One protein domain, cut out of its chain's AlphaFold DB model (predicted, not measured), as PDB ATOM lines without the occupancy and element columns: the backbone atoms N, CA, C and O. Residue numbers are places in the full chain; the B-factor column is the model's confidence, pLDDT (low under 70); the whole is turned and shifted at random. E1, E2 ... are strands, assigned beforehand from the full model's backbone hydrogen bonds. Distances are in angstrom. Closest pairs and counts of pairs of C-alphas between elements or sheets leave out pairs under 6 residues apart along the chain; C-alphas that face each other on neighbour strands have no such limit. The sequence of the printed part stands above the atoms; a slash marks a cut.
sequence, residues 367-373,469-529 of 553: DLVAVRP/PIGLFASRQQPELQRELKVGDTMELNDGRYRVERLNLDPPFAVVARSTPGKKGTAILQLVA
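What this domain is: This is residues 367 to 373 and 469 to 529 of the 553 residues of an uncharacterized protein of Verrucomicrobia bacterium RIFCSPLOWO2_12_FULL_64_8 (UniProt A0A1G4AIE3). This is a small sandwich of two sheets face to face with their strands crossed: a strongly twisted sheet of four strands, E4 E5 E6 E7, is covered by a smaller sheet, E1 E2 E3. Long E5 bends as it runs through the larger sheet. The printed part has 68 residues, with seven named strands, E1 to E7 in chain order, and no named helix; both sheets are antiparallel, in the orders E4 E5 E6 E7 and E1 E2 E3, and the class is all strand. It is compact, with a radius of gyration of the C-alphas of 11.4 A and spans of 36 by 24 by 17 A.

Where its parts are: Find C-alpha 496 at (-0.013, -41.635, -1.951); E5 runs from there to residue 505, 25.4 A, and bends by 58 degrees at residue 501. Beside it are E4, residues 490 to 493, 10.0 A, and E6, residues 508 to 515, 23.1 A. E7, residues 522 to 528, 19.2 A, ends at C-alpha 528 (-8.572, -29.125, -13.618). E1, residues 367 to 372, 14.8 A, begins at C-alpha 367 (-2.617, -34.543, -13.107); E2 is residues 470 to 475, 16.5 A, and E3 residues 482 to 485, 9.6 A.

How they stand to each other: E4 to E7 form a meander, each strand the antiparallel neighbour of the one before: look for N 491 and O 498 at 2.8 A, N 499 and O 513 at 2.8 A, and N 512 and O 525 at 2.8 A. In the other sheet, N 369 and O 472 are 2.8 A apart, and in the hairpin E2 and E3, N 473 and O 483 are 2.9 A apart. The two sheets' strands stand at 52 degrees. The closest C-alphas of E1 and E6 are Val 371 and Pro 508, 5.7 A; E3 and E7 are apart.

The domain as a whole: The C-alphas farthest apart, Pro 373 and Gly 518, are 35.9 A apart. Residues 374 to 468 are not printed; C-alphas 373 and 469 are 4.7 A apart across the cut. Of the links printed whole, none is long. The model's pLDDT is under 70 at residues 505 to 507, 517 to 522 and 529.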
ATOM      1  N   ASP A 367      -1.946 -35.477 -12.208       80.38
ATOM      2  CA  ASP A 367      -2.617 -34.543 -13.107       80.38
ATOM      3  C   ASP A 367      -3.852 -35.159 -13.756       80.38
ATOM      4  O   ASP A 367      -3.867 -36.329 -14.146       80.38
ATOM      5  N   LEU A 368      -4.879 -34.325 -13.926       77.06
ATOM      6  CA  LEU A 368      -6.008 -34.618 -14.796       77.06
ATOM      7  C   LEU A 368      -5.652 -34.169 -16.214       77.06
ATOM      8  O   LEU A 368      -5.396 -32.992 -16.458       77.06
ATOM      9  N   VAL A 369      -5.623 -35.111 -17.150       81.94
ATOM     10  CA  VAL A 369      -5.309 -34.847 -18.559       81.94
ATOM     11  C   VAL A 369      -6.571 -34.476 -19.328       81.94
ATOM     12  O   VAL A 369      -6.558 -33.538 -20.108       81.94
ATOM     13  N   ALA A 370      -7.663 -35.212 -19.125       73.62
ATOM     14  CA  ALA A 370      -8.943 -34.942 -19.773       73.62
ATOM     15  C   ALA A 370     -10.083 -35.597 -18.991       73.62
ATOM     16  O   ALA A 370      -9.877 -36.612 -18.327       73.62
ATOM     17  N   VAL A 371     -11.297 -35.065 -19.124       75.62
ATOM     18  CA  VAL A 371     -12.529 -35.776 -18.761       75.62
ATOM     19  C   VAL A 371     -13.283 -36.036 -20.056       75.62
ATOM     20  O   VAL A 371     -13.548 -35.100 -20.805       75.62
ATOM     21  N   ARG A 372     -13.585 -37.301 -20.351       75.69
ATOM     22  CA  ARG A 372     -14.266 -37.700 -21.587       75.69
ATOM     23  C   ARG A 372     -15.641 -38.287 -21.269       75.69
ATOM     24  O   ARG A 372     -15.776 -39.020 -20.281       75.69
ATOM     25  N   PRO A 373     -16.676 -37.974 -22.068       73.56
ATOM     26  CA  PRO A 373     -17.945 -38.674 -21.966       73.56
ATOM     27  C   PRO A 373     -17.748 -40.127 -22.410       73.56
ATOM     28  O   PRO A 373     -16.977 -40.411 -23.325       73.56
ATOM     29  N   PRO A 469     -19.007 -39.976 -16.620       79.81
ATOM     30  CA  PRO A 469     -17.793 -39.654 -17.365       79.81
ATOM     31  C   PRO A 469     -16.556 -40.375 -16.818       79.81
ATOM     32  O   PRO A 469     -16.505 -40.746 -15.643       79.81
ATOM     33  N   ILE A 470     -15.541 -40.528 -17.672       82.62
ATOM     34  CA  ILE A 470     -14.239 -41.110 -17.325       82.62
ATOM     35  C   ILE A 470     -13.189 -39.999 -17.314       82.62
ATOM     36  O   ILE A 470     -13.128 -39.178 -18.230       82.62
ATOM     37  N   GLY A 471     -12.358 -39.971 -16.274       83.50
ATOM     38  CA  GLY A 471     -11.200 -39.089 -16.199       83.50
ATOM     39  C   GLY A 471      -9.940 -39.822 -16.647       83.50
ATOM     40  O   GLY A 471      -9.685 -40.937 -16.200       83.50
ATOM     41  N   LEU A 472      -9.141 -39.194 -17.507       84.38
ATOM     42  CA  LEU A 472      -7.792 -39.638 -17.838       84.38
ATOM     43  C   LEU A 472      -6.807 -38.942 -16.899       84.38
ATOM     44  O   LEU A 472      -6.655 -37.719 -16.947       84.38
ATOM     45  N   PHE A 473      -6.134 -39.723 -16.064       83.19
ATOM     46  CA  PHE A 473      -5.165 -39.243 -15.089       83.19
ATOM     47  C   PHE A 473      -3.753 -39.681 -15.475       83.19
ATOM     48  O   PHE A 473      -3.566 -40.778 -15.999       83.19
ATOM     49  N   ALA A 474      -2.763 -38.835 -15.207       83.75
ATOM     50  CA  ALA A 474      -1.351 -39.123 -15.441       83.75
ATOM     51  C   ALA A 474      -0.513 -38.768 -14.210       83.75
ATOM     52  O   ALA A 474      -0.819 -37.797 -13.513       83.75
ATOM     53  N   SER A 475       0.558 -39.527 -13.967       80.56
ATOM     54  CA  SER A 475       1.598 -39.110 -13.019       80.56
ATOM     55  C   SER A 475       2.412 -37.946 -13.593       80.56
ATOM     56  O   SER A 475       2.677 -37.895 -14.798       80.56
ATOM     57  N   ARG A 476       2.828 -37.005 -12.734       74.44
ATOM     58  CA  ARG A 476       3.739 -35.914 -13.125       74.44
ATOM     59  C   ARG A 476       5.171 -36.398 -13.293       74.44
ATOM     60  O   ARG A 476       5.888 -35.891 -14.149       74.44
ATOM     61  N   GLN A 477       5.590 -37.339 -12.455       73.75
ATOM     62  CA  GLN A 477       6.934 -37.906 -12.436       73.75
ATOM     63  C   GLN A 477       7.109 -39.013 -13.481       73.75
ATOM     64  O   GLN A 477       8.225 -39.215 -13.952       73.75
ATOM     65  N   GLN A 478       6.026 -39.705 -13.856       76.38
ATOM     66  CA  GLN A 478       6.012 -40.767 -14.870       76.38
ATOM     67  C   GLN A 478       4.849 -40.554 -15.857       76.38
ATOM     68  O   GLN A 478       3.789 -41.163 -15.705       76.38
ATOM     69  N   PRO A 479       5.004 -39.689 -16.879       70.94
ATOM     70  CA  PRO A 479       3.936 -39.358 -17.829       70.94
ATOM     71  C   PRO A 479       3.427 -40.550 -18.655       70.94
ATOM     72  O   PRO A 479       2.318 -40.490 -19.196       70.94
ATOM     73  N   GLU A 480       4.225 -41.619 -18.772       73.06
ATOM     74  CA  GLU A 480       3.826 -42.913 -19.337       73.06
ATOM     75  C   GLU A 480       2.803 -43.673 -18.474       73.06
ATOM     76  O   GLU A 480       2.051 -44.499 -18.994       73.06
ATOM     77  N   LEU A 481       2.714 -43.374 -17.175       75.88
ATOM     78  CA  LEU A 481       1.758 -43.979 -16.254       75.88
ATOM     79  C   LEU A 481       0.413 -43.239 -16.324       75.88
ATOM     80  O   LEU A 481       0.054 -42.453 -15.444       75.88
ATOM     81  N   GLN A 482      -0.327 -43.482 -17.407       81.94
ATOM     82  CA  GLN A 482      -1.682 -42.964 -17.601       81.94
ATOM     83  C   GLN A 482      -2.720 -44.024 -17.243       81.94
ATOM     84  O   GLN A 482      -2.573 -45.197 -17.589       81.94
ATOM     85  N   ARG A 483      -3.792 -43.612 -16.563       81.75
ATOM     86  CA  ARG A 483      -4.947 -44.471 -16.292       81.75
ATOM     87  C   ARG A 483      -6.255 -43.737 -16.492       81.75
ATOM     88  O   ARG A 483      -6.423 -42.586 -16.095       81.75
ATOM     89  N   GLU A 484      -7.200 -44.468 -17.055       86.50
ATOM     90  CA  GLU A 484      -8.607 -44.105 -17.067       86.50
ATOM     91  C   GLU A 484      -9.230 -44.515 -15.732       86.50
ATOM     92  O   GLU A 484      -9.152 -45.680 -15.343       86.50
ATOM     93  N   LEU A 485      -9.810 -43.555 -15.012       84.81
ATOM     94  CA  LEU A 485     -10.450 -43.779 -13.717       84.81
ATOM     95  C   LEU A 485     -11.888 -43.259 -13.747       84.81
ATOM     96  O   LEU A 485     -12.167 -42.160 -14.240       84.81
ATOM     97  N   LYS A 486     -12.799 -44.046 -13.176       86.38
ATOM     98  CA  LYS A 486     -14.193 -43.683 -12.909       86.38
ATOM     99  C   LYS A 486     -14.339 -43.162 -11.483       86.38
ATOM    100  O   LYS A 486     -13.465 -43.337 -10.636       86.38
ATOM    101  N   VAL A 487     -15.481 -42.541 -11.193       84.44
ATOM    102  CA  VAL A 487     -15.842 -42.193  -9.812       84.44
ATOM    103  C   VAL A 487     -15.860 -43.461  -8.954       84.44
ATOM    104  O   VAL A 487     -16.508 -44.444  -9.300       84.44
ATOM    105  N   GLY A 488     -15.144 -43.425  -7.832       82.12
ATOM    106  CA  GLY A 488     -14.946 -44.541  -6.913       82.12
ATOM    107  C   GLY A 488     -13.616 -45.275  -7.094       82.12
ATOM    108  O   GLY A 488     -13.153 -45.881  -6.122       82.12
ATOM    109  N   ASP A 489     -12.984 -45.173  -8.268       85.56
ATOM    110  CA  ASP A 489     -11.727 -45.861  -8.567       85.56
ATOM    111  C   ASP A 489     -10.554 -45.257  -7.796       85.56
ATOM    112  O   ASP A 489     -10.552 -44.080  -7.415       85.56
ATOM    113  N   THR A 490      -9.534 -46.089  -7.572       86.50
ATOM    114  CA  THR A 490      -8.315 -45.698  -6.863       86.50
ATOM    115  C   THR A 490      -7.071 -45.910  -7.712       86.50
ATOM    116  O   THR A 490      -6.975 -46.872  -8.473       86.50
ATOM    117  N   MET A 491      -6.101 -45.013  -7.558       83.00
ATOM    118  CA  MET A 491      -4.782 -45.104  -8.170       83.00
ATOM    119  C   MET A 491      -3.710 -44.874  -7.111       83.00
ATOM    120  O   MET A 491      -3.811 -43.958  -6.296       83.00
ATOM    121  N   GLU A 492      -2.693 -45.726  -7.115       84.25
ATOM    122  CA  GLU A 492      -1.545 -45.611  -6.222       84.25
ATOM    123  C   GLU A 492      -0.375 -45.009  -6.986       84.25
ATOM    124  O   GLU A 492      -0.016 -45.490  -8.060       84.25
ATOM    125  N   LEU A 493       0.191 -43.943  -6.430       82.56
ATOM    126  CA  LEU A 493       1.393 -43.288  -6.922       82.56
ATOM    127  C   LEU A 493       2.414 -43.197  -5.788       82.56
ATOM    128  O   LEU A 493       2.098 -43.448  -4.621       82.56
ATOM    129  N   ASN A 494       3.640 -42.797  -6.127       74.06
ATOM    130  CA  ASN A 494       4.757 -42.714  -5.182       74.06
ATOM    131  C   ASN A 494       4.446 -41.835  -3.960       74.06
ATOM    132  O   ASN A 494       4.997 -42.043  -2.880       74.06
ATOM    133  N   ASP A 495       3.556 -40.855  -4.118       75.50
ATOM    134  CA  ASP A 495       3.233 -39.861  -3.104       75.50
ATOM    135  C   ASP A 495       1.895 -40.111  -2.371       75.50
ATOM    136  O   ASP A 495       1.518 -39.322  -1.494       75.50
ATOM    137  N   GLY A 496       1.189 -41.210  -2.669       83.75
ATOM    138  CA  GLY A 496      -0.013 -41.635  -1.951       83.75
ATOM    139  C   GLY A 496      -1.046 -42.373  -2.803       83.75
ATOM    140  O   GLY A 496      -0.877 -42.599  -3.999       83.75
ATOM    141  N   ARG A 497      -2.156 -42.747  -2.160       85.44
ATOM    142  CA  ARG A 497      -3.328 -43.334  -2.821       85.44
ATOM    143  C   ARG A 497      -4.344 -42.239  -3.117       85.44
ATOM    144  O   ARG A 497      -4.758 -41.526  -2.204       85.44
ATOM    145  N   TYR A 498      -4.783 -42.155  -4.363       85.81
ATOM    146  CA  TYR A 498      -5.801 -41.227  -4.835       85.81
ATOM    147  C   TYR A 498      -7.088 -41.975  -5.135       85.81
ATOM    148  O   TYR A 498      -7.052 -43.020  -5.777       85.81
ATOM    149  N   ARG A 499      -8.223 -41.442  -4.692       87.19
ATOM    150  CA  ARG A 499      -9.557 -41.940  -5.029       87.19
ATOM    151  C   ARG A 499     -10.335 -40.865  -5.757       87.19
ATOM    152  O   ARG A 499     -10.381 -39.736  -5.279       87.19
ATOM    153  N   VAL A 500     -10.956 -41.197  -6.880       85.94
ATOM    154  CA  VAL A 500     -11.802 -40.249  -7.612       85.94
ATOM    155  C   VAL A 500     -13.159 -40.164  -6.921       85.94
ATOM    156  O   VAL A 500     -13.898 -41.140  -6.880       85.94
ATOM    157  N   GLU A 501     -13.501 -39.004  -6.375       80.94
ATOM    158  CA  GLU A 501     -14.780 -38.769  -5.689       80.94
ATOM    159  C   GLU A 501     -15.813 -38.134  -6.630       80.94
ATOM    160  O   GLU A 501     -17.012 -38.371  -6.498       80.94
ATOM    161  N   ARG A 502     -15.368 -37.338  -7.612       75.44
ATOM    162  CA  ARG A 502     -16.260 -36.701  -8.593       75.44
ATOM    163  C   ARG A 502     -15.538 -36.404  -9.902       75.44
ATOM    164  O   ARG A 502     -14.373 -36.023  -9.885       75.44
ATOM    165  N   LEU A 503     -16.260 -36.508 -11.013       80.25
ATOM    166  CA  LEU A 503     -15.834 -36.074 -12.345       80.25
ATOM    167  C   LEU A 503     -16.903 -35.149 -12.930       80.25
ATOM    168  O   LEU A 503     -18.094 -35.416 -12.771       80.25
ATOM    169  N   ASN A 504     -16.483 -34.071 -13.587       71.06
ATOM    170  CA  ASN A 504     -17.365 -33.155 -14.299       71.06
ATOM    171  C   ASN A 504     -16.858 -32.934 -15.725       71.06
ATOM    172  O   ASN A 504     -15.650 -32.858 -15.931       71.06
ATOM    173  N   LEU A 505     -17.780 -32.847 -16.686       68.94
ATOM    174  CA  LEU A 505     -17.453 -32.659 -18.103       68.94
ATOM    175  C   LEU A 505     -17.352 -31.184 -18.487       68.94
ATOM    176  O   LEU A 505     -16.497 -30.834 -19.292       68.94
ATOM    177  N   ASP A 506     -18.201 -30.339 -17.906       65.38
ATOM    178  CA  ASP A 506     -18.277 -28.924 -18.253       65.38
ATOM    179  C   ASP A 506     -18.474 -28.063 -16.989       65.38
ATOM    180  O   ASP A 506     -19.540 -28.129 -16.362       65.38
ATOM    181  N   PRO A 507     -17.439 -27.340 -16.517       65.81
ATOM    182  CA  PRO A 507     -16.045 -27.393 -16.979       65.81
ATOM    183  C   PRO A 507     -15.356 -28.726 -16.602       65.81
ATOM    184  O   PRO A 507     -15.747 -29.349 -15.603       65.81
ATOM    185  N   PRO A 508     -14.319 -29.171 -17.346       73.19
ATOM    186  CA  PRO A 508     -13.655 -30.451 -17.115       73.19
ATOM    187  C   PRO A 508     -12.788 -30.427 -15.846       73.19
ATOM    188  O   PRO A 508     -11.677 -29.886 -15.826       73.19
ATOM    189  N   PHE A 509     -13.282 -31.045 -14.772       73.56
ATOM    190  CA  PHE A 509     -12.545 -31.177 -13.511       73.56
ATOM    191  C   PHE A 509     -12.811 -32.510 -12.807       73.56
ATOM    192  O   PHE A 509     -13.834 -33.166 -13.015       73.56
ATOM    193  N   ALA A 510     -11.895 -32.887 -11.921       77.00
ATOM    194  CA  ALA A 510     -12.003 -34.045 -11.046       77.00
ATOM    195  C   ALA A 510     -11.807 -33.635  -9.586       77.00
ATOM    196  O   ALA A 510     -10.937 -32.826  -9.277       77.00
ATOM    197  N   VAL A 511     -12.579 -34.224  -8.676       78.62
ATOM    198  CA  VAL A 511     -12.328 -34.157  -7.233       78.62
ATOM    199  C   VAL A 511     -11.725 -35.485  -6.811       78.62
ATOM    200  O   VAL A 511     -12.335 -36.533  -7.026       78.62
ATOM    201  N   VAL A 512     -10.533 -35.447  -6.224       82.69
ATOM    202  CA  VAL A 512      -9.796 -36.632  -5.786       82.69
ATOM    203  C   VAL A 512      -9.450 -36.549  -4.303       82.69
ATOM    204  O   VAL A 512      -9.026 -35.514  -3.797       82.69
ATOM    205  N   ALA A 513      -9.621 -37.655  -3.596       81.44
ATOM    206  CA  ALA A 513      -9.228 -37.825  -2.209       81.44
ATOM    207  C   ALA A 513      -7.847 -38.495  -2.146       81.44
ATOM    208  O   ALA A 513      -7.690 -39.636  -2.576       81.44
ATOM    209  N   ARG A 514      -6.843 -37.797  -1.609       82.69
ATOM    210  CA  ARG A 514      -5.478 -38.299  -1.403       82.69
ATOM    211  C   ARG A 514      -5.299 -38.799   0.028       82.69
ATOM    212  O   ARG A 514      -5.509 -38.052   0.982       82.69
ATOM    213  N   SER A 515      -4.830 -40.034   0.171       81.81
ATOM    214  CA  SER A 515      -4.378 -40.631   1.429       81.81
ATOM    215  C   SER A 515      -2.871 -40.879   1.370       81.81
ATOM    216  O   SER A 515      -2.380 -41.526   0.444       81.81
ATOM    217  N   THR A 516      -2.122 -40.334   2.332       77.88
ATOM    218  CA  THR A 516      -0.657 -40.486   2.393       77.88
ATOM    219  C   THR A 516      -0.285 -41.560   3.420       77.88
ATOM    220  O   THR A 516      -0.789 -41.503   4.546       77.88
ATOM    221  N   PRO A 517       0.620 -42.503   3.102       66.06
ATOM    222  CA  PRO A 517       1.105 -43.477   4.075       66.06
ATOM    223  C   PRO A 517       1.695 -42.775   5.310       66.06
ATOM    224  O   PRO A 517       2.561 -41.913   5.190       66.06
ATOM    225  N   GLY A 518       1.209 -43.115   6.508       63.06
ATOM    226  CA  GLY A 518       1.750 -42.607   7.778       63.06
ATOM    227  C   GLY A 518       1.190 -41.270   8.289       63.06
ATOM    228  O   GLY A 518       1.514 -40.890   9.413       63.06
ATOM    229  N   LYS A 519       0.311 -40.575   7.550       66.62
ATOM    230  CA  LYS A 519      -0.420 -39.391   8.051       66.62
ATOM    231  C   LYS A 519      -1.906 -39.704   8.231       66.62
ATOM    232  O   LYS A 519      -2.560 -40.195   7.319       66.62
ATOM    233  N   LYS A 520      -2.466 -39.384   9.404       49.06
ATOM    234  CA  LYS A 520      -3.921 -39.430   9.625       49.06
ATOM    235  C   LYS A 520      -4.560 -38.190   8.998       49.06
ATOM    236  O   LYS A 520      -4.513 -37.115   9.582       49.06
ATOM    237  N   GLY A 521      -5.133 -38.351   7.810       56.69
ATOM    238  CA  GLY A 521      -5.913 -37.318   7.130       56.69
ATOM    239  C   GLY A 521      -6.033 -37.592   5.634       56.69
ATOM    240  O   GLY A 521      -5.040 -37.915   4.986       56.69
ATOM    241  N   THR A 522      -7.245 -37.457   5.101       69.19
ATOM    242  CA  THR A 522      -7.510 -37.498   3.659       69.19
ATOM    243  C   THR A 522      -7.577 -36.063   3.151       69.19
ATOM    244  O   THR A 522      -8.397 -35.284   3.636       69.19
ATOM    245  N   ALA A 523      -6.723 -35.697   2.199       71.00
ATOM    246  CA  ALA A 523      -6.786 -34.389   1.550       71.00
ATOM    247  C   ALA A 523      -7.711 -34.474   0.331       71.00
ATOM    248  O   ALA A 523      -7.522 -35.343  -0.514       71.00
ATOM    249  N   ILE A 524      -8.702 -33.589   0.232       71.81
ATOM    250  CA  ILE A 524      -9.551 -33.474  -0.959       71.81
ATOM    251  C   ILE A 524      -8.914 -32.441  -1.884       71.81
ATOM    252  O   ILE A 524      -8.597 -31.332  -1.462       71.81
ATOM    253  N   LEU A 525      -8.709 -32.821  -3.138       73.12
ATOM    254  CA  LEU A 525      -8.044 -32.029  -4.159       73.12
ATOM    255  C   LEU A 525      -8.980 -31.876  -5.353       73.12
ATOM    256  O   LEU A 525      -9.608 -32.844  -5.776       73.12
ATOM    257  N   GLN A 526      -9.048 -30.675  -5.916       73.94
ATOM    258  CA  GLN A 526      -9.706 -30.434  -7.195       73.94
ATOM    259  C   GLN A 526      -8.632 -30.300  -8.276       73.94
ATOM    260  O   GLN A 526      -7.748 -29.452  -8.178       73.94
ATOM    261  N   LEU A 527      -8.703 -31.158  -9.288       73.56
ATOM    262  CA  LEU A 527      -7.831 -31.154 -10.454       73.56
ATOM    263  C   LEU A 527      -8.614 -30.607 -11.644       73.56
ATOM    264  O   LEU A 527      -9.729 -31.055 -11.909       73.56
ATOM    265  N   VAL A 528      -8.031 -29.653 -12.360       73.06
ATOM    266  CA  VAL A 528      -8.572 -29.125 -13.618       73.06
ATOM    267  C   VAL A 528      -7.826 -29.797 -14.761       73.06
ATOM    268  O   VAL A 528      -6.621 -30.030 -14.643       73.06
ATOM    269  N   ALA A 529      -8.537 -30.162 -15.831       68.81
ATOM    270  CA  ALA A 529      -7.906 -30.814 -16.969       68.81
ATOM    271  C   ALA A 529      -6.841 -29.891 -17.578       68.81
ATOM    272  O   ALA A 529      -7.103 -28.718 -17.842       68.81
TER     273      ALA A 529